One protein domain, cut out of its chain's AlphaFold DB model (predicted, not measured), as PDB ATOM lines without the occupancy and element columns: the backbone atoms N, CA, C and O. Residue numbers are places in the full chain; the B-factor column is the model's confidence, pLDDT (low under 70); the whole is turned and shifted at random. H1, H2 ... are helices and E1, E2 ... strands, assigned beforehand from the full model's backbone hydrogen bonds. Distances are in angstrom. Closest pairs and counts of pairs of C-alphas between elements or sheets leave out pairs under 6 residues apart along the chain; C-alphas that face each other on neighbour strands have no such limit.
ATOM      1  N   LEU A 124      62.495  -9.949 380.600       92.75
ATOM      2  CA  LEU A 124      61.738  -9.843 379.353       92.75
ATOM      3  C   LEU A 124      62.308  -8.744 378.460       92.75
ATOM      4  O   LEU A 124      62.606  -9.002 377.297       92.75
ATOM      5  N   PHE A 125      62.574  -7.557 379.014       94.19
ATOM      6  CA  PHE A 125      63.192  -6.473 378.255       94.19
ATOM      7  C   PHE A 125      64.611  -6.832 377.782       94.19
ATOM      8  O   PHE A 125      64.973  -6.558 376.641       94.19
ATOM      9  N   SER A 126      65.410  -7.522 378.604       92.19
ATOM     10  CA  SER A 126      66.724  -8.019 378.175       92.19
ATOM     11  C   SER A 126      66.614  -9.007 377.012       92.19
ATOM     12  O   SER A 126      67.427  -8.951 376.092       92.19
ATOM     13  N   THR A 127      65.628  -9.904 377.053       91.81
ATOM     14  CA  THR A 127      65.371 -10.894 375.996       91.81
ATOM     15  C   THR A 127      64.915 -10.214 374.711       91.81
ATOM     16  O   THR A 127      65.438 -10.495 373.633       91.81
ATOM     17  N   PHE A 128      64.011  -9.245 374.842       94.12
ATOM     18  CA  PHE A 128      63.548  -8.393 373.759       94.12
ATOM     19  C   PHE A 128      64.711  -7.663 373.074       94.12
ATOM     20  O   PHE A 128      64.899  -7.811 371.868       94.12
ATOM     21  N   SER A 129      65.552  -6.948 373.829       91.62
ATOM     22  CA  SER A 129      66.700  -6.230 373.259       91.62
ATOM     23  C   SER A 129      67.741  -7.176 372.654       91.62
ATOM     24  O   SER A 129      68.391  -6.817 371.676       91.62
ATOM     25  N   HIS A 130      67.923  -8.379 373.206       89.31
ATOM     26  CA  HIS A 130      68.828  -9.372 372.626       89.31
ATOM     27  C   HIS A 130      68.321  -9.878 371.269       89.31
ATOM     28  O   HIS A 130      69.083  -9.882 370.304       89.31
ATOM     29  N   GLN A 131      67.035 -10.223 371.158       89.12
ATOM     30  CA  GLN A 131      66.436 -10.619 369.880       89.12
ATOM     31  C   GLN A 131      66.455  -9.472 368.864       89.12
ATOM     32  O   GLN A 131      66.802  -9.686 367.704       89.12
ATOM     33  N   LEU A 132      66.192  -8.241 369.308       90.12
ATOM     34  CA  LEU A 132      66.242  -7.052 368.460       90.12
ATOM     35  C   LEU A 132      67.630  -6.843 367.827       90.12
ATOM     36  O   LEU A 132      67.728  -6.418 366.676       90.12
ATOM     37  N   ARG A 133      68.721  -7.200 368.522       86.81
ATOM     38  CA  ARG A 133      70.096  -7.098 367.988       86.81
ATOM     39  C   ARG A 133      70.381  -8.032 366.813       86.81
ATOM     40  O   ARG A 133      71.354  -7.791 366.104       86.81
ATOM     41  N   ARG A 134      69.550  -9.051 366.575       86.12
ATOM     42  CA  ARG A 134      69.654  -9.925 365.394       86.12
ATOM     43  C   ARG A 134      69.171  -9.244 364.103       86.12
ATOM     44  O   ARG A 134      69.340  -9.801 363.024       86.12
ATOM     45  N   SER A 135      68.602  -8.040 364.204       85.44
ATOM     46  CA  SER A 135      68.142  -7.237 363.064       85.44
ATOM     47  C   SER A 135      69.294  -6.772 362.168       85.44
ATOM     48  O   SER A 135      70.328  -6.281 362.640       85.44
ATOM     49  N   GLN A 136      69.083  -6.851 360.856       87.25
ATOM     50  CA  GLN A 136      70.094  -6.549 359.845       87.25
ATOM     51  C   GLN A 136      70.065  -5.070 359.456       87.25
ATOM     52  O   GLN A 136      68.997  -4.485 359.294       87.25
ATOM     53  N   THR A 137      71.241  -4.454 359.312       87.06
ATOM     54  CA  THR A 137      71.354  -3.101 358.746       87.06
ATOM     55  C   THR A 137      71.243  -3.169 357.233       87.06
ATOM     56  O   THR A 137      71.908  -3.998 356.615       87.06
ATOM     57  N   VAL A 138      70.461  -2.272 356.640       81.81
ATOM     58  CA  VAL A 138      70.322  -2.157 355.184       81.81
ATOM     59  C   VAL A 138      70.622  -0.739 354.707       81.81
ATOM     60  O   VAL A 138      70.886   0.148 355.511       81.81
ATOM     61  N   LEU A 139      70.640  -0.532 353.390       79.81
ATOM     62  CA  LEU A 139      70.852   0.787 352.777       79.81
ATOM     63  C   LEU A 139      69.536   1.487 352.395       79.81
ATOM     64  O   LEU A 139      69.517   2.696 352.203       79.81
ATOM     65  N   SER A 140      68.442   0.730 352.276       77.12
ATOM     66  CA  SER A 140      67.114   1.252 351.930       77.12
ATOM     67  C   SER A 140      66.355   1.713 353.174       77.12
ATOM     68  O   SER A 140      66.462   1.080 354.220       77.12
ATOM     69  N   MET A 141      65.550   2.771 353.041       75.62
ATOM     70  CA  MET A 141      64.645   3.264 354.093       75.62
ATOM     71  C   MET A 141      63.229   2.669 353.999       75.62
ATOM     72  O   MET A 141      62.402   2.856 354.893       75.62
ATOM     73  N   THR A 142      62.904   1.979 352.905       76.06
ATOM     74  CA  THR A 142      61.537   1.518 352.642       76.06
ATOM     75  C   THR A 142      61.197   0.299 353.497       76.06
ATOM     76  O   THR A 142      61.848  -0.734 353.382       76.06
ATOM     77  N   GLY A 143      60.155   0.403 354.329       68.25
ATOM     78  CA  GLY A 143      59.667  -0.708 355.162       68.25
ATOM     79  C   GLY A 143      60.571  -1.074 356.346       68.25
ATOM     80  O   GLY A 143      60.368  -2.112 356.967       68.25
ATOM     81  N   THR A 144      61.565  -0.240 356.662       82.88
ATOM     82  CA  THR A 144      62.554  -0.485 357.724       82.88
ATOM     83  C   THR A 144      62.255   0.299 358.997       82.88
ATOM     84  O   THR A 144      61.631   1.357 358.944       82.88
ATOM     85  N   ILE A 145      62.774  -0.175 360.131       87.69
ATOM     86  CA  ILE A 145      62.777   0.562 361.404       87.69
ATOM     87  C   ILE A 145      64.096   1.302 361.549       87.69
ATOM     88  O   ILE A 145      65.146   0.772 361.192       87.69
ATOM     89  N   LEU A 146      64.069   2.511 362.095       87.06
ATOM     90  CA  LEU A 146      65.281   3.293 362.305       87.06
ATOM     91  C   LEU A 146      65.875   3.022 363.688       87.06
ATOM     92  O   LEU A 146      65.174   3.024 364.698       87.06
ATOM     93  N   ALA A 147      67.186   2.794 363.728       87.62
ATOM     94  CA  ALA A 147      67.952   2.619 364.954       87.62
ATOM     95  C   ALA A 147      68.984   3.743 365.098       87.62
ATOM     96  O   ALA A 147      69.670   4.050 364.121       87.62
ATOM     97  N   PRO A 148      69.173   4.328 366.290       85.19
ATOM     98  CA  PRO A 148      70.222   5.311 366.493       85.19
ATOM     99  C   PRO A 148      71.603   4.659 366.371       85.19
ATOM    100  O   PRO A 148      71.866   3.589 366.933       85.19
ATOM    101  N   CYS A 149      72.518   5.323 365.669       82.44
ATOM    102  CA  CYS A 149      73.912   4.901 365.631       82.44
ATOM    103  C   CYS A 149      74.602   5.160 366.977       82.44
ATOM    104  O   CYS A 149      74.226   6.050 367.739       82.44
ATOM    105  N   SER A 150      75.680   4.419 367.256       73.62
ATOM    106  CA  SER A 150      76.467   4.589 368.489       73.62
ATOM    107  C   SER A 150      77.021   6.000 368.685       73.62
ATOM    108  O   SER A 150      77.295   6.377 369.818       73.62
ATOM    109  N   SER A 151      77.207   6.757 367.602       71.00
ATOM    110  CA  SER A 151      77.688   8.136 367.649       71.00
ATOM    111  C   SER A 151      76.630   9.151 368.089       71.00
ATOM    112  O   SER A 151      77.017  10.260 368.434       71.00
ATOM    113  N   GLY A 152      75.332   8.819 368.039       70.19
ATOM    114  CA  GLY A 152      74.249   9.781 368.299       70.19
ATOM    115  C   GLY A 152      74.145  10.910 367.261       70.19
ATOM    116  O   GLY A 152      73.508  11.924 367.519       70.19
ATOM    117  N   GLN A 153      74.801  10.767 366.104       76.06
ATOM    118  CA  GLN A 153      74.818  11.771 365.025       76.06
ATOM    119  C   GLN A 153      73.896  11.422 363.856       76.06
ATOM    120  O   GLN A 153      73.587  12.262 363.020       76.06
ATOM    121  N   THR A 154      73.530  10.150 363.742       82.75
ATOM    122  CA  THR A 154      72.783   9.611 362.610       82.75
ATOM    123  C   THR A 154      72.054   8.338 363.039       82.75
ATOM    124  O   THR A 154      72.208   7.863 364.171       82.75
ATOM    125  N   PHE A 155      71.260   7.780 362.138       86.06
ATOM    126  CA  PHE A 155      70.517   6.546 362.333       86.06
ATOM    127  C   PHE A 155      70.835   5.548 361.218       86.06
ATOM    128  O   PHE A 155      71.369   5.898 360.169       86.06
ATOM    129  N   ALA A 156      70.501   4.287 361.455       87.38
ATOM    130  CA  ALA A 156      70.648   3.208 360.497       87.38
ATOM    131  C   ALA A 156      69.296   2.510 360.299       87.38
ATOM    132  O   ALA A 156      68.664   2.144 361.298       87.38
ATOM    133  N   PRO A 157      68.849   2.287 359.053       85.56
ATOM    134  CA  PRO A 157      67.663   1.492 358.800       85.56
ATOM    135  C   PRO A 157      67.947   0.010 359.066       85.56
ATOM    136  O   PRO A 157      68.995  -0.542 358.707       85.56
ATOM    137  N   LYS A 158      66.994  -0.627 359.738       87.81
ATOM    138  CA  LYS A 158      67.039  -2.007 360.202       87.81
ATOM    139  C   LYS A 158      65.861  -2.791 359.643       87.81
ATOM    140  O   LYS A 158      64.713  -2.354 359.739       87.81
ATOM    141  N   ILE A 159      66.151  -3.979 359.125       89.25
ATOM    142  CA  ILE A 159      65.149  -5.019 358.883       89.25
ATOM    143  C   ILE A 159      65.128  -5.924 360.110       89.25
ATOM    144  O   ILE A 159      66.167  -6.452 360.520       89.25
ATOM    145  N   LEU A 160      63.947  -6.064 360.711       91.12
ATOM    146  CA  LEU A 160      63.744  -6.944 361.853       91.12
ATOM    147  C   LEU A 160      63.939  -8.402 361.441       91.12
ATOM    148  O   LEU A 160      63.484  -8.819 360.382       91.12
ATOM    149  N   ALA A 161      64.602  -9.181 362.293       90.44
ATOM    150  CA  ALA A 161      64.699 -10.620 362.087       90.44
ATOM    151  C   ALA A 161      63.328 -11.287 362.294       90.44
ATOM    152  O   ALA A 161      62.637 -10.966 363.263       90.44
ATOM    153  N   ASP A 162      62.985 -12.283 361.473       90.06
ATOM    154  CA  ASP A 162      61.721 -13.031 361.594       90.06
ATOM    155  C   ASP A 162      61.532 -13.632 362.993       90.06
ATOM    156  O   ASP A 162      60.428 -13.659 363.533       90.06
ATOM    157  N   SER A 163      62.627 -14.060 363.635       89.44
ATOM    158  CA  SER A 163      62.589 -14.579 365.005       89.44
ATOM    159  C   SER A 163      62.146 -13.530 366.026       89.44
ATOM    160  O   SER A 163      61.479 -13.872 367.000       89.44
ATOM    161  N   PHE A 164      62.511 -12.262 365.814       91.50
ATOM    162  CA  PHE A 164      62.094 -11.151 366.663       91.50
ATOM    163  C   PHE A 164      60.633 -10.778 366.405       91.50
ATOM    164  O   PHE A 164      59.883 -10.603 367.362       91.50
ATOM    165  N   VAL A 165      60.223 -10.716 365.135       91.88
ATOM    166  CA  VAL A 165      58.827 -10.447 364.756       91.88
ATOM    167  C   VAL A 165      57.907 -11.511 365.355       91.88
ATOM    168  O   VAL A 165      56.991 -11.180 366.099       91.88
ATOM    169  N   HIS A 166      58.227 -12.797 365.174       90.75
ATOM    170  CA  HIS A 166      57.458 -13.891 365.769       90.75
ATOM    171  C   HIS A 166      57.432 -13.827 367.309       90.75
ATOM    172  O   HIS A 166      56.386 -14.059 367.924       90.75
ATOM    173  N   PHE A 167      58.560 -13.511 367.955       90.94
ATOM    174  CA  PHE A 167      58.602 -13.325 369.408       90.94
ATOM    175  C   PHE A 167      57.620 -12.235 369.865       90.94
ATOM    176  O   PHE A 167      56.833 -12.466 370.786       90.94
ATOM    177  N   LEU A 168      57.636 -11.085 369.194       91.75
ATOM    178  CA  LEU A 168      56.812  -9.931 369.529       91.75
ATOM    179  C   LEU A 168      55.318 -10.172 369.264       91.75
ATOM    180  O   LEU A 168      54.488  -9.955 370.149       91.75
ATOM    181  N   GLU A 169      54.987 -10.663 368.075       91.44
ATOM    182  CA  GLU A 169      53.606 -10.824 367.624       91.44
ATOM    183  C   GLU A 169      52.930 -12.026 368.289       91.44
ATOM    184  O   GLU A 169      51.808 -11.915 368.779       91.44
ATOM    185  N   SER A 170      53.603 -13.179 368.371       88.25
ATOM    186  CA  SER A 170      52.929 -14.437 368.735       88.25
ATOM    187  C   SER A 170      53.306 -14.996 370.105       88.25
ATOM    188  O   SER A 170      52.540 -15.784 370.655       88.25
ATOM    189  N   GLN A 171      54.475 -14.659 370.659       90.19
ATOM    190  CA  GLN A 171      54.940 -15.281 371.909       90.19
ATOM    191  C   GLN A 171      54.729 -14.405 373.141       90.19
ATOM    192  O   GLN A 171      54.485 -14.952 374.218       90.19
ATOM    193  N   LEU A 172      54.780 -13.079 372.990       91.31
ATOM    194  CA  LEU A 172      54.470 -12.138 374.062       91.31
ATOM    195  C   LEU A 172      52.959 -11.958 374.237       91.31
ATOM    196  O   LEU A 172      52.224 -11.646 373.294       91.31
ATOM    197  N   THR A 173      52.498 -12.105 375.473       91.56
ATOM    198  CA  THR A 173      51.151 -11.687 375.878       91.56
ATOM    199  C   THR A 173      51.057 -10.161 375.948       91.56
ATOM    200  O   THR A 173      52.070  -9.465 376.035       91.56
ATOM    201  N   LEU A 174      49.831  -9.624 375.948       88.62
ATOM    202  CA  LEU A 174      49.618  -8.186 376.139       88.62
ATOM    203  C   LEU A 174      50.229  -7.693 377.463       88.62
ATOM    204  O   LEU A 174      50.915  -6.679 377.461       88.62
ATOM    205  N   SER A 175      50.050  -8.437 378.560       87.94
ATOM    206  CA  SER A 175      50.612  -8.073 379.869       87.94
ATOM    207  C   SER A 175      52.140  -7.997 379.833       87.94
ATOM    208  O   SER A 175      52.714  -7.023 380.305       87.94
ATOM    209  N   GLU A 176      52.807  -8.986 379.230       91.12
ATOM    210  CA  GLU A 176      54.274  -8.998 379.105       91.12
ATOM    211  C   GLU A 176      54.781  -7.836 378.232       91.12
ATOM    212  O   GLU A 176      55.829  -7.253 378.511       91.12
ATOM    213  N   LEU A 177      54.032  -7.463 377.190       89.56
ATOM    214  CA  LEU A 177      54.347  -6.308 376.350       89.56
ATOM    215  C   LEU A 177      54.183  -4.981 377.110       89.56
ATOM    216  O   LEU A 177      55.035  -4.097 377.001       89.56
ATOM    217  N   GLU A 178      53.121  -4.832 377.902       86.19
ATOM    218  CA  GLU A 178      52.908  -3.652 378.748       86.19
ATOM    219  C   GLU A 178      53.966  -3.521 379.848       86.19
ATOM    220  O   GLU A 178      54.412  -2.407 380.145       86.19
ATOM    221  N   ASP A 179      54.419  -4.644 380.397       86.56
ATOM    222  CA  ASP A 179      55.525  -4.714 381.348       86.56
ATOM    223  C   ASP A 179      56.846  -4.243 380.709       86.56
ATOM    224  O   ASP A 179      57.554  -3.408 381.286       86.56
ATOM    225  N   ILE A 180      57.149  -4.688 379.480       90.69
ATOM    226  CA  ILE A 180      58.319  -4.225 378.710       90.69
ATOM    227  C   ILE A 180      58.238  -2.713 378.456       90.69
ATOM    228  O   ILE A 180      59.190  -1.987 378.752       90.69
ATOM    229  N   ILE A 181      57.106  -2.218 377.941       88.31
ATOM    230  CA  ILE A 181      56.899  -0.785 377.659       88.31
ATOM    231  C   ILE A 181      57.056   0.044 378.937       88.31
ATOM    232  O   ILE A 181      57.697   1.099 378.938       88.31
ATOM    233  N   SER A 182      56.509  -0.438 380.049       83.06
ATOM    234  CA  SER A 182      56.581   0.277 381.316       83.06
ATOM    235  C   SER A 182      58.002   0.362 381.868       83.06
ATOM    236  O   SER A 182      58.396   1.411 382.389       83.06
ATOM    237  N   ILE A 183      58.796  -0.700 381.718       86.81
ATOM    238  CA  ILE A 183      60.214  -0.671 382.080       86.81
ATOM    239  C   ILE A 183      61.024   0.229 381.169       86.81
ATOM    240  O   ILE A 183      61.878   0.953 381.677       86.81
ATOM    241  N   ILE A 184      60.768   0.224 379.858       89.62
ATOM    242  CA  ILE A 184      61.418   1.165 378.938       89.62
ATOM    243  C   ILE A 184      61.186   2.587 379.446       89.62
ATOM    244  O   ILE A 184      62.143   3.340 379.601       89.62
ATOM    245  N   ASN A 185      59.952   2.928 379.822       84.12
ATOM    246  CA  ASN A 185      59.641   4.243 380.367       84.12
ATOM    247  C   ASN A 185      60.387   4.542 381.685       84.12
ATOM    248  O   ASN A 185      60.911   5.640 381.852       84.12
ATOM    249  N   ILE A 186      60.494   3.587 382.620       83.38
ATOM    250  CA  ILE A 186      61.300   3.764 383.848       83.38
ATOM    251  C   ILE A 186      62.765   4.034 383.509       83.38
ATOM    252  O   ILE A 186      63.350   4.985 384.027       83.38
ATOM    253  N   CYS A 187      63.338   3.210 382.636       86.38
ATOM    254  CA  CYS A 187      64.714   3.318 382.178       86.38
ATOM    255  C   CYS A 187      64.984   4.682 381.529       86.38
ATOM    256  O   CYS A 187      65.929   5.361 381.919       86.38
ATOM    257  N   VAL A 188      64.124   5.107 380.601       86.25
ATOM    258  CA  VAL A 188      64.204   6.418 379.941       86.25
ATOM    259  C   VAL A 188      64.065   7.542 380.951       86.25
ATOM    260  O   VAL A 188      64.879   8.451 380.937       86.25
ATOM    261  N   THR A 189      63.080   7.476 381.849       81.44
ATOM    262  CA  THR A 189      62.852   8.519 382.860       81.44
ATOM    263  C   THR A 189      64.089   8.707 383.730       81.44
ATOM    264  O   THR A 189      64.541   9.830 383.924       81.44
ATOM    265  N   LYS A 190      64.654   7.611 384.252       79.44
ATOM    266  CA  LYS A 190      65.840   7.685 385.107       79.44
ATOM    267  C   LYS A 190      67.053   8.202 384.357       79.44
ATOM    268  O   LYS A 190      67.720   9.105 384.846       79.44
ATOM    269  N   LEU A 191      67.307   7.654 383.174       81.56
ATOM    270  CA  LEU A 191      68.447   8.052 382.367       81.56
ATOM    271  C   LEU A 191      68.332   9.512 381.917       81.56
ATOM    272  O   LEU A 191      69.318  10.233 381.941       81.56
ATOM    273  N   TRP A 192      67.127   9.967 381.572       80.75
ATOM    274  CA  TRP A 192      66.854  11.364 381.251       80.75
ATOM    275  C   TRP A 192      67.168  12.281 382.434       80.75
ATOM    276  O   TRP A 192      67.870  13.272 382.252       80.75
ATOM    277  N   SER A 193      66.724  11.931 383.647       74.50
ATOM    278  CA  SER A 193      67.083  12.675 384.861       74.50
ATOM    279  C   SER A 193      68.597  12.715 385.075       74.50
ATOM    280  O   SER A 193      69.138  13.777 385.366       74.50
ATOM    281  N   THR A 194      69.296  11.592 384.886       74.06
ATOM    282  CA  THR A 194      70.762  11.528 384.993       74.06
ATOM    283  C   THR A 194      71.445  12.431 383.965       74.06
ATOM    284  O   THR A 194      72.298  13.231 384.340       74.06
ATOM    285  N   VAL A 195      71.049  12.358 382.690       72.25
ATOM    286  CA  VAL A 195      71.602  13.199 381.615       72.25
ATOM    287  C   VAL A 195      71.345  14.676 381.896       72.25
ATOM    288  O   VAL A 195      72.257  15.483 381.772       72.25
ATOM    289  N   PHE A 196      70.125  15.030 382.300       69.50
ATOM    290  CA  PHE A 196      69.762  16.406 382.621       69.50
ATOM    291  C   PHE A 196      70.624  16.977 383.754       69.50
ATOM    292  O   PHE A 196      71.169  18.065 383.612       69.50
ATOM    293  N   LEU A 197      70.798  16.228 384.849       63.62
ATOM    294  CA  LEU A 197      71.576  16.672 386.012       63.62
ATOM    295  C   LEU A 197      73.059  16.913 385.698       63.62
ATOM    296  O   LEU A 197      73.669  17.796 386.293       63.62
ATOM    297  N   HIS A 198      73.632  16.152 384.765       62.81
ATOM    298  CA  HIS A 198      75.058  16.219 384.433       62.81
ATOM    299  C   HIS A 198      75.365  17.105 383.221       62.81
ATOM    300  O   HIS A 198      76.534  17.275 382.870       62.81
ATOM    301  N   ARG A 199      74.351  17.701 382.578       61.31
ATOM    302  CA  ARG A 199      74.563  18.666 381.497       61.31
ATOM    303  C   ARG A 199      74.699  20.087 382.052       61.31
ATOM    304  O   ARG A 199      73.712  20.664 382.500       61.31
ATOM    305  N   PRO A 200      75.868  20.737 381.919       47.00
ATOM    306  CA  PRO A 200      76.106  22.065 382.487       47.00
ATOM    307  C   PRO A 200      75.392  23.231 381.763       47.00
ATOM    308  O   PRO A 200      75.695  24.383 382.060       47.00
ATOM    309  N   LYS A 201      74.496  22.986 380.789       47.19
ATOM    310  CA  LYS A 201      73.948  24.045 379.909       47.19
ATOM    311  C   LYS A 201      72.431  24.058 379.672       47.19
ATOM    312  O   LYS A 201      71.955  25.031 379.095       47.19
ATOM    313  N   ASP A 202      71.662  23.082 380.152       45.44
ATOM    314  CA  ASP A 202      70.225  23.002 379.840       45.44
ATOM    315  C   ASP A 202      69.359  23.441 381.035       45.44
ATOM    316  O   ASP A 202      68.733  22.635 381.713       45.44
ATOM    317  N   ILE A 216      56.558  15.857 371.510       49.97
ATOM    318  CA  ILE A 216      57.451  15.188 372.462       49.97
ATOM    319  C   ILE A 216      58.868  15.698 372.211       49.97
ATOM    320  O   ILE A 216      59.313  15.724 371.066       49.97
ATOM    321  N   ASN A 217      59.570  16.085 373.276       70.81
ATOM    322  CA  ASN A 217      60.986  16.434 373.249       70.81
ATOM    323  C   ASN A 217      61.757  15.397 372.410       70.81
ATOM    324  O   ASN A 217      61.887  14.242 372.823       70.81
ATOM    325  N   THR A 218      62.202  15.793 371.212       73.25
ATOM    326  CA  THR A 218      62.838  14.902 370.232       73.25
ATOM    327  C   THR A 218      63.992  14.129 370.869       73.25
ATOM    328  O   THR A 218      64.149  12.940 370.606       73.25
ATOM    329  N   ASP A 219      64.718  14.744 371.805       77.19
ATOM    330  CA  ASP A 219      65.795  14.091 372.548       77.19
ATOM    331  C   ASP A 219      65.284  12.963 373.454       77.19
ATOM    332  O   ASP A 219      65.920  11.918 373.549       77.19
ATOM    333  N   GLN A 220      64.131  13.116 374.110       79.62
ATOM    334  CA  GLN A 220      63.559  12.053 374.943       79.62
ATOM    335  C   GLN A 220      63.067  10.877 374.085       79.62
ATOM    336  O   GLN A 220      63.205   9.713 374.477       79.62
ATOM    337  N   ALA A 221      62.532  11.159 372.893       80.81
ATOM    338  CA  ALA A 221      62.162  10.127 371.927       80.81
ATOM    339  C   ALA A 221      63.403   9.381 371.400       80.81
ATOM    340  O   ALA A 221      63.431   8.151 371.396       80.81
ATOM    341  N   ILE A 222      64.473  10.103 371.057       82.25
ATOM    342  CA  ILE A 222      65.751   9.511 370.638       82.25
ATOM    343  C   ILE A 222      66.384   8.703 371.781       82.25
ATOM    344  O   ILE A 222      66.865   7.589 371.562       82.25
ATOM    345  N   LEU A 223      66.327   9.198 373.023       85.75
ATOM    346  CA  LEU A 223      66.786   8.455 374.199       85.75
ATOM    347  C   LEU A 223      66.004   7.152 374.379       85.75
ATOM    348  O   LEU A 223      66.588   6.126 374.722       85.75
ATOM    349  N   THR A 224      64.696   7.182 374.126       88.88
ATOM    350  CA  THR A 224      63.844   5.989 374.171       88.88
ATOM    351  C   THR A 224      64.318   4.936 373.182       88.88
ATOM    352  O   THR A 224      64.465   3.772 373.558       88.88
ATOM    353  N   GLU A 225      64.667   5.338 371.961       89.81
ATOM    354  CA  GLU A 225      65.272   4.430 370.990       89.81
ATOM    355  C   GLU A 225      66.616   3.885 371.491       89.81
ATOM    356  O   GLU A 225      66.830   2.671 371.486       89.81
ATOM    357  N   HIS A 226      67.504   4.726 372.028       87.44
ATOM    358  CA  HIS A 226      68.755   4.243 372.621       87.44
ATOM    359  C   HIS A 226      68.518   3.193 373.713       87.44
ATOM    360  O   HIS A 226      69.169   2.146 373.700       87.44
ATOM    361  N   VAL A 227      67.568   3.434 374.619       90.50
ATOM    362  CA  VAL A 227      67.194   2.490 375.679       90.50
ATOM    363  C   VAL A 227      66.704   1.171 375.086       90.50
ATOM    364  O   VAL A 227      67.196   0.119 375.494       90.50
ATOM    365  N   ILE A 228      65.802   1.205 374.103       91.50
ATOM    366  CA  ILE A 228      65.255   0.010 373.445       91.50
ATOM    367  C   ILE A 228      66.369  -0.839 372.811       91.50
ATOM    368  O   ILE A 228      66.473  -2.043 373.081       91.50
ATOM    369  N   TRP A 229      67.229  -0.213 372.005       88.44
ATOM    370  CA  TRP A 229      68.276  -0.902 371.244       88.44
ATOM    371  C   TRP A 229      69.440  -1.389 372.123       88.44
ATOM    372  O   TRP A 229      70.048  -2.432 371.854       88.44
ATOM    373  N   ARG A 230      69.772  -0.661 373.196       88.19
ATOM    374  CA  ARG A 230      70.877  -1.017 374.104       88.19
ATOM    375  C   ARG A 230      70.443  -1.957 375.228       88.19
ATOM    376  O   ARG A 230      71.245  -2.804 375.633       88.19
ATOM    377  N   GLY A 231      69.193  -1.868 375.667       90.00
ATOM    378  CA  GLY A 231      68.588  -2.719 376.686       90.00
ATOM    379  C   GLY A 231      68.904  -2.312 378.133       90.00
ATOM    380  O   GLY A 231      69.679  -1.386 378.389       90.00
ATOM    381  N   PRO A 232      68.343  -3.038 379.116       89.75
ATOM    382  CA  PRO A 232      68.309  -2.606 380.517       89.75
ATOM    383  C   PRO A 232      69.675  -2.613 381.212       89.75
ATOM    384  O   PRO A 232      69.930  -1.778 382.073       89.75
ATOM    385  N   ARG A 233      70.584  -3.524 380.830       87.88
ATOM    386  CA  ARG A 233      71.949  -3.574 381.390       87.88
ATOM    387  C   ARG A 233      72.747  -2.312 381.084       87.88
ATOM    388  O   ARG A 233      73.534  -1.884 381.917       87.88
ATOM    389  N   TRP A 234      72.578  -1.760 379.884       87.38
ATOM    390  CA  TRP A 234      73.259  -0.528 379.500       87.38
ATOM    391  C   TRP A 234      72.753   0.644 380.342       87.38
ATOM    392  O   TRP A 234      73.561   1.355 380.921       87.38
ATOM    393  N   VAL A 235      71.433   0.764 380.499       87.44
ATOM    394  CA  VAL A 235      70.815   1.815 381.319       87.44
ATOM    395  C   VAL A 235      71.280   1.749 382.770       87.44
ATOM    396  O   VAL A 235      71.671   2.762 383.335       87.44
ATOM    397  N   ALA A 236      71.265   0.555 383.365       86.19
ATOM    398  CA  ALA A 236      71.704   0.368 384.739       86.19
ATOM    399  C   ALA A 236      73.170   0.774 384.953       86.19
ATOM    400  O   ALA A 236      73.451   1.445 385.935       86.19
ATOM    401  N   ARG A 237      74.070   0.434 384.020       83.50
ATOM    402  CA  ARG A 237      75.487   0.830 384.098       83.50
ATOM    403  C   ARG A 237      75.675   2.339 384.017       83.50
ATOM    404  O   ARG A 237      76.375   2.891 384.847       83.50
ATOM    405  N   VAL A 238      75.001   3.004 383.075       78.38
ATOM    406  CA  VAL A 238      75.077   4.470 382.967       78.38
ATOM    407  C   VAL A 238      74.538   5.134 384.239       78.38
ATOM    408  O   VAL A 238      75.121   6.077 384.752       78.38
ATOM    409  N   ILE A 239      73.444   4.625 384.806       79.19
ATOM    410  CA  ILE A 239      72.908   5.165 386.063       79.19
ATOM    411  C   ILE A 239      73.835   4.879 387.249       79.19
ATOM    412  O   ILE A 239      73.912   5.706 388.143       79.19
ATOM    413  N   GLU A 240      74.505   3.731 387.299       78.75
ATOM    414  CA  GLU A 240      75.461   3.406 388.362       78.75
ATOM    415  C   GLU A 240      76.692   4.319 388.295       78.75
ATOM    416  O   GLU A 240      77.074   4.892 389.307       78.75
ATOM    417  N   GLU A 241      77.245   4.537 387.101       73.38
ATOM    418  CA  GLU A 241      78.419   5.395 386.891       73.38
ATOM    419  C   GLU A 241      78.148   6.869 387.228       73.38
ATOM    420  O   GLU A 241      78.992   7.516 387.837       73.38
ATOM    421  N   TYR A 242      76.963   7.389 386.892       67.12
ATOM    422  CA  TYR A 242      76.610   8.806 387.082       67.12
ATOM    423  C   TYR A 242      75.662   9.065 388.261       67.12
ATOM    424  O   TYR A 242      75.308  10.202 388.558       67.12
ATOM    425  N   GLY A 243      75.167   8.022 388.921       55.72
ATOM    426  CA  GLY A 243      74.235   8.137 390.046       55.72
ATOM    427  C   GLY A 243      74.922   8.229 391.406       55.72
ATOM    428  O   GLY A 243      74.281   8.647 392.369       55.72
ATOM    429  N   ILE A 244      76.199   7.841 391.493       50.47
ATOM    430  CA  ILE A 244      76.970   7.814 392.747       50.47
ATOM    431  C   ILE A 244      77.425   9.227 393.163       50.47
ATOM    432  O   ILE A 244      77.444   9.520 394.358       50.47
ATOM    433  N   ARG A 263      79.495   9.355 375.697       59.62
ATOM    434  CA  ARG A 263      79.165  10.511 374.859       59.62
ATOM    435  C   ARG A 263      77.730  10.997 375.092       59.62
ATOM    436  O   ARG A 263      77.450  12.150 374.802       59.62
ATOM    437  N   LEU A 264      76.831  10.159 375.614       63.88
ATOM    438  CA  LEU A 264      75.407  10.483 375.727       63.88
ATOM    439  C   LEU A 264      75.140  11.489 376.858       63.88
ATOM    440  O   LEU A 264      74.356  12.425 376.679       63.88
ATOM    441  N   VAL A 265      75.831  11.336 377.991       60.66
ATOM    442  CA  VAL A 265      75.778  12.291 379.108       60.66
ATOM    443  C   VAL A 265      76.596  13.550 378.799       60.66
ATOM    444  O   VAL A 265      76.128  14.662 379.034       60.66
ATOM    445  N   THR A 266      77.789  13.396 378.214       59.97
ATOM    446  CA  THR A 266      78.748  14.506 378.034       59.97
ATOM    447  C   THR A 266      78.560  15.335 376.757       59.97
ATOM    448  O   THR A 266      78.779  16.544 376.782       59.97
ATOM    449  N   GLN A 267      78.167  14.721 375.636       61.41
ATOM    450  CA  GLN A 267      78.027  15.376 374.320       61.41
ATOM    451  C   GLN A 267      76.565  15.606 373.924       61.41
ATOM    452  O   GLN A 267      76.295  16.326 372.965       61.41
ATOM    453  N   GLY A 268      75.633  15.019 374.672       65.62
ATOM    454  CA  GLY A 268      74.206  15.079 374.408       65.62
ATOM    455  C   GLY A 268      73.647  13.794 373.795       65.62
ATOM    456  O   GLY A 268      74.373  12.911 373.346       65.62
ATOM    457  N   ILE A 269      72.318  13.685 373.805       75.25
ATOM    458  CA  ILE A 269      71.579  12.501 373.338       75.25
ATOM    459  C   ILE A 269      71.603  12.429 371.814       75.25
ATOM    460  O   ILE A 269      71.728  11.347 371.245       75.25
ATOM    461  N   TRP A 270      71.519  13.588 371.165       79.81
ATOM    462  CA  TRP A 270      71.586  13.724 369.724       79.81
ATOM    463  C   TRP A 270      72.493  14.891 369.351       79.81
ATOM    464  O   TRP A 270      72.381  15.984 369.898       79.81
ATOM    465  N   THR A 271      73.397  14.649 368.410       77.38
ATOM    466  CA  THR A 271      74.314  15.659 367.855       77.38
ATOM    467  C   THR A 271      74.202  15.762 366.330       77.38
ATOM    468  O   THR A 271      74.984  16.466 365.695       77.38
ATOM    469  N   GLY A 272      73.238  15.049 365.735       77.94
ATOM    470  CA  GLY A 272      72.903  15.121 364.314       77.94
ATOM    471  C   GLY A 272      71.951  16.271 363.983       77.94
ATOM    472  O   GLY A 272      71.630  17.106 364.828       77.94
ATOM    473  N   SER A 273      71.443  16.297 362.747       84.00
ATOM    474  CA  SER A 273      70.461  17.311 362.349       84.00
ATOM    475  C   SER A 273      69.123  17.111 363.076       84.00
ATOM    476  O   SER A 273      68.725  15.983 363.381       84.00
ATOM    477  N   GLN A 274      68.399  18.200 363.352       80.88
ATOM    478  CA  GLN A 274      67.081  18.125 363.997       80.88
ATOM    479  C   GLN A 274      66.062  17.366 363.130       80.88
ATOM    480  O   GLN A 274      65.231  16.629 363.659       80.88
ATOM    481  N   ALA A 275      66.150  17.514 361.804       81.12
ATOM    482  CA  ALA A 275      65.307  16.796 360.854       81.12
ATOM    483  C   ALA A 275      65.537  15.278 360.937       81.12
ATOM    484  O   ALA A 275      64.576  14.521 361.058       81.12
ATOM    485  N   ASP A 276      66.797  14.837 360.973       82.88
ATOM    486  CA  ASP A 276      67.139  13.418 361.115       82.88
ATOM    487  C   ASP A 276      66.699  12.852 362.469       82.88
ATOM    488  O   ASP A 276      66.193  11.732 362.545       82.88
ATOM    489  N   GLY A 277      66.833  13.647 363.533       81.25
ATOM    490  CA  GLY A 277      66.344  13.285 364.862       81.25
ATOM    491  C   GLY A 277      64.824  13.086 364.895       81.25
ATOM    492  O   GLY A 277      64.336  12.105 365.456       81.25
ATOM    493  N   ALA A 278      64.067  13.970 364.237       81.38
ATOM    494  CA  ALA A 278      62.614  13.843 364.113       81.38
ATOM    495  C   ALA A 278      62.205  12.618 363.273       81.38
ATOM    496  O   ALA A 278      61.263  11.908 363.629       81.38
ATOM    497  N   ILE A 279      62.937  12.332 362.190       82.50
ATOM    498  CA  ILE A 279      62.717  11.146 361.349       82.50
ATOM    499  C   ILE A 279      62.935   9.860 362.155       82.50
ATOM    500  O   ILE A 279      62.095   8.956 362.089       82.50
ATOM    501  N   LEU A 280      64.014   9.791 362.942       82.06
ATOM    502  CA  LEU A 280      64.289   8.676 363.849       82.06
ATOM    503  C   LEU A 280      63.161   8.504 364.875       82.06
ATOM    504  O   LEU A 280      62.618   7.409 365.001       82.06
ATOM    505  N   ALA A 281      62.762   9.581 365.556       82.06
ATOM    506  CA  ALA A 281      61.695   9.543 366.557       82.06
ATOM    507  C   ALA A 281      60.352   9.045 365.983       82.06
ATOM    508  O   ALA A 281      59.619   8.316 366.649       82.06
ATOM    509  N   ALA A 282      60.036   9.390 364.731       81.75
ATOM    510  CA  ALA A 282      58.788   8.999 364.075       81.75
ATOM    511  C   ALA A 282      58.783   7.562 363.511       81.75
ATOM    512  O   ALA A 282      57.709   7.000 363.261       81.75
ATOM    513  N   ASN A 283      59.955   6.960 363.280       83.12
ATOM    514  CA  ASN A 283      60.097   5.669 362.586       83.12
ATOM    515  C   ASN A 283      60.946   4.643 363.359       83.12
ATOM    516  O   ASN A 283      61.432   3.667 362.784       83.12
ATOM    517  N   GLY A 284      61.124   4.865 364.660       86.31
ATOM    518  CA  GLY A 284      61.846   3.977 365.564       86.31
ATOM    519  C   GLY A 284      61.032   2.782 366.076       86.31
ATOM    520  O   GLY A 284      59.861   2.576 365.734       86.31
ATOM    521  N   MET A 285      61.668   1.978 366.925       89.75
ATOM    522  CA  MET A 285      61.104   0.759 367.503       89.75
ATOM    523  C   MET A 285      59.968   1.050 368.495       89.75
ATOM    524  O   MET A 285      59.041   0.244 368.624       89.75
ATOM    525  N   ALA A 286      59.982   2.210 369.160       88.19
ATOM    526  CA  ALA A 286      58.928   2.623 370.087       88.19
ATOM    527  C   ALA A 286      57.550   2.685 369.406       88.19
ATOM    528  O   ALA A 286      56.544   2.256 369.975       88.19
ATOM    529  N   ARG A 287      57.503   3.150 368.151       84.50
ATOM    530  CA  ARG A 287      56.264   3.197 367.365       84.50
ATOM    531  C   ARG A 287      55.732   1.803 367.049       84.50
ATOM    532  O   ARG A 287      54.517   1.602 367.073       84.50
ATOM    533  N   LEU A 288      56.613   0.847 366.750       86.19
ATOM    534  CA  LEU A 288      56.188  -0.526 366.484       86.19
ATOM    535  C   LEU A 288      55.657  -1.188 367.760       86.19
ATOM    536  O   LEU A 288      54.589  -1.785 367.718       86.19
ATOM    537  N   LEU A 289      56.321  -0.998 368.907       88.25
ATOM    538  CA  LEU A 289      55.821  -1.474 370.204       88.25
ATOM    539  C   LEU A 289      54.405  -0.966 370.508       88.25
ATOM    540  O   LEU A 289      53.562  -1.724 370.988       88.25
ATOM    541  N   TRP A 290      54.132   0.306 370.206       83.44
ATOM    542  CA  TRP A 290      52.799   0.876 370.378       83.44
ATOM    543  C   TRP A 290      51.762   0.241 369.450       83.44
ATOM    544  O   TRP A 290      50.663  -0.096 369.892       83.44
ATOM    545  N   ARG A 291      52.118   0.047 368.175       85.75
ATOM    546  CA  ARG A 291      51.248  -0.602 367.187       85.75
ATOM    547  C   ARG A 291      50.872  -2.018 367.622       85.75
ATOM    548  O   ARG A 291      49.690  -2.337 367.648       85.75
ATOM    549  N   GLU A 292      51.857  -2.814 368.028       88.12
ATOM    550  CA  GLU A 292      51.648  -4.187 368.501       88.12
ATOM    551  C   GLU A 292      50.787  -4.245 369.759       88.12
ATOM    552  O   GLU A 292      49.890  -5.081 369.882       88.12
ATOM    553  N   ARG A 293      51.003  -3.311 370.694       87.75
ATOM    554  CA  ARG A 293      50.155  -3.189 371.881       87.75
ATOM    555  C   ARG A 293      48.703  -2.931 371.487       87.75
ATOM    556  O   ARG A 293      47.813  -3.600 372.009       87.75
ATOM    557  N   GLN A 294      48.466  -1.978 370.587       85.50
ATOM    558  CA  GLN A 294      47.113  -1.642 370.150       85.50
ATOM    559  C   GLN A 294      46.448  -2.819 369.432       85.50
ATOM    560  O   GLN A 294      45.311  -3.155 369.747       85.50
ATOM    561  N   GLN A 295      47.175  -3.502 368.548       87.75
ATOM    562  CA  GLN A 295      46.660  -4.672 367.847       87.75
ATOM    563  C   GLN A 295      46.228  -5.784 368.817       87.75
ATOM    564  O   GLN A 295      45.122  -6.307 368.694       87.75
ATOM    565  N   LYS A 296      47.047  -6.099 369.828       89.75
ATOM    566  CA  LYS A 296      46.706  -7.107 370.848       89.75
ATOM    567  C   LYS A 296      45.489  -6.710 371.689       89.75
ATOM    568  O   LYS A 296      44.692  -7.576 372.050       89.75
ATOM    569  N   ILE A 297      45.321  -5.420 371.991       86.88
ATOM    570  CA  ILE A 297      44.118  -4.903 372.667       86.88
ATOM    571  C   ILE A 297      42.885  -5.120 371.784       86.88
ATOM    572  O   ILE A 297      41.884  -5.668 372.250       86.88
ATOM    573  N   ASP A 298      42.967  -4.744 370.509       87.31
ATOM    574  CA  ASP A 298      41.855  -4.870 369.566       87.31
ATOM    575  C   ASP A 298      41.470  -6.345 369.343       87.31
ATOM    576  O   ASP A 298      40.290  -6.682 369.232       87.31
ATOM    577  N   GLU A 299      42.449  -7.252 369.303       87.75
ATOM    578  CA  GLU A 299      42.230  -8.701 369.225       87.75
ATOM    579  C   GLU A 299      41.504  -9.235 370.465       87.75
ATOM    580  O   GLU A 299      40.482  -9.913 370.330       87.75
ATOM    581  N   GLN A 300      41.960  -8.884 371.672       85.31
ATOM    582  CA  GLN A 300      41.279  -9.273 372.912       85.31
ATOM    583  C   GLN A 300      39.832  -8.764 372.957       85.31
ATOM    584  O   GLN A 300      38.927  -9.513 373.327       85.31
ATOM    585  N   GLN A 301      39.587  -7.529 372.510       80.88
ATOM    586  CA  GLN A 301      38.240  -6.956 372.428       80.88
ATOM    587  C   GLN A 301      37.345  -7.696 371.425       80.88
ATOM    588  O   GLN A 301      36.178  -7.974 371.720       80.88
ATOM    589  N   LYS A 302      37.878  -8.057 370.250       81.19
ATOM    590  CA  LYS A 302      37.155  -8.864 369.251       81.19
ATOM    591  C   LYS A 302      36.792 -10.243 369.800       81.19
ATOM    592  O   LYS A 302      35.690 -10.720 369.541       81.19
ATOM    593  N   HIS A 303      37.685 -10.877 370.559       75.06
ATOM    594  CA  HIS A 303      37.414 -12.170 371.189       75.06
ATOM    595  C   HIS A 303      36.364 -12.070 372.304       75.06
ATOM    596  O   HIS A 303      35.435 -12.876 372.311       75.06
ATOM    597  N   ALA A 304      36.439 -11.053 373.168       72.19
ATOM    598  CA  ALA A 304      35.431 -10.805 374.203       72.19
ATOM    599  C   ALA A 304      34.038 -10.545 373.599       72.19
ATOM    600  O   ALA A 304      33.053 -11.156 374.002       72.19
ATOM    601  N   SER A 305      33.972  -9.733 372.538       64.88
ATOM    602  CA  SER A 305      32.718  -9.425 371.831       64.88
ATOM    603  C   SER A 305      32.093 -10.646 371.140       64.88
ATOM    604  O   SER A 305      30.879 -10.699 370.960       64.88
ATOM    605  N   ARG A 306      32.905 -11.640 370.748       59.91
ATOM    606  CA  ARG A 306      32.444 -12.912 370.156       59.91
ATOM    607  C   ARG A 306      31.993 -13.937 371.200       59.91
ATOM    608  O   ARG A 306      31.215 -14.820 370.858       59.91
ATOM    609  N   ALA A 307      32.471 -13.831 372.440       59.72
ATOM    610  CA  ALA A 307      32.154 -14.760 373.525       59.72
ATOM    611  C   ALA A 307      30.818 -14.456 374.233       59.72
ATOM    612  O   ALA A 307      30.437 -15.183 375.142       59.72
ATOM    613  N   GLY A 308      30.095 -13.403 373.833       50.12
ATOM    614  CA  GLY A 308      28.805 -13.031 374.429       50.12
ATOM    615  C   GLY A 308      28.901 -12.396 375.821       50.12
ATOM    616  O   GLY A 308      27.896 -11.895 376.323       50.12
TER     617      GLY A 308
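What this domain is: This is residues 124 to 202, 216 to 244 and 263 to 308 of the 330 residues of an uncharacterized protein of Exophiala mesophila (UniProt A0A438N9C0). A helix, H4, sits in the middle of the body, between the long helix H3 on one side and a small two-strand hairpin, E1 and E2, with helix H7 on the other. H5 runs beside H3, H1 crosses H3, and a second long helix, H8, starts at H4, passes the first part of H3 and runs on out of the body, where residues 301 to 308 stick out. The printed part has 154 residues, with eight named helices and two named strands in the order H1 E1 E2 H2 H3 H4 H5 H6 H7 H8; the sheet, E1 - E2, is antiparallel, and the class is mostly helix. The whole is compact, with a radius of gyration of the C-alphas of 16.6 A, and elongated, spanning 59 by 38 by 26 A.

How they stand to each other: H1, residues 124 to 132, touches H2, residues 162 to 171, at a shallow tilt of 30 degrees, opposite ways; their closest C-alphas, those of Gln 131 and Phe 164, are 5.4 A apart. H1 also touches residues 176 to 184 of H3, residues 174 to 198, about perpendicular at 87 degrees, the closest C-alphas being those of Phe 125 and Ile 180, 5.4 A. E1, residues 145 to 148, and E2, residues 155 to 159, form a hairpin, antiparallel at 143 degrees, with N 147 and O 156 2.9 A apart and N 158 and O 145 2.7 A apart, both within hydrogen-bond range. H3 is the hub, the helix that touches most others, five in number. With residues 184 to 192 it touches H4, residues 218 to 230, at a steep tilt of 61 degrees, opposite ways; the closest C-alphas are those of Val 188 and Thr 224, 5.8 A. The closest C-alphas of H4 and E1 are those of His 226 and Pro 148, 6.4 A. H5, residues 232 to 244, touches H3 at a shallow tilt of 30 degrees, the same way, closest at the C-alphas of Val 235 and Cys 187, 6.3 A. H6, residues 263 to 266, touches H3 at Val 265 and Val 195, whose C-alphas are 5.0 A apart and are the closest. H7, residues 274 to 283, touches H4 at a steep tilt of 53 degrees, the same way, with C-alphas 281 and 221 closest at 5.4 A; H7 and H3 are apart. H8, residues 285 to 306, touches H3 at a shallow tilt of 28 degrees, opposite ways, closest at the C-alphas of Lys 296 and Leu 174, 6.1 A. Every O i to N i+4 pair is within hydrogen-bond range in H1, H2, H3, H4, H7 and H8, and 8 of 9 are in H5; H6 is too short for such a pair.

Where its parts are: H1 begins at C-alpha 124, (61.738, -9.843, 379.353). E1 is 10.2 A and E2 13.2 A long. H2 follows E2 and measures 12.5 A. H3, 36.2 A long, begins at C-alpha 174, (49.618, -8.186, 376.139). H4 is 18.2 A long, H5 18.3 A, and H7 14.3 A. H8 is 31.9 A long and ends at C-alpha 306, (32.444, -12.912, 370.156).

The domain as a whole: The two C-alphas farthest apart are those of Pro 200 and Gly 308, 59.4 A. Residues 203 to 215 are not printed, with 16.7 A between C-alphas 202 and 216; residues 245 to 262 are not printed either, with 18.2 A between C-alphas 244 and 263. Of the links that are printed whole, that from H1 to E1, 12 residues, is long. Mean pLDDT of the printed part is 81.1; 22 residues are under 70, among them residues 196 to 202, 263 to 268 and 305 to 308.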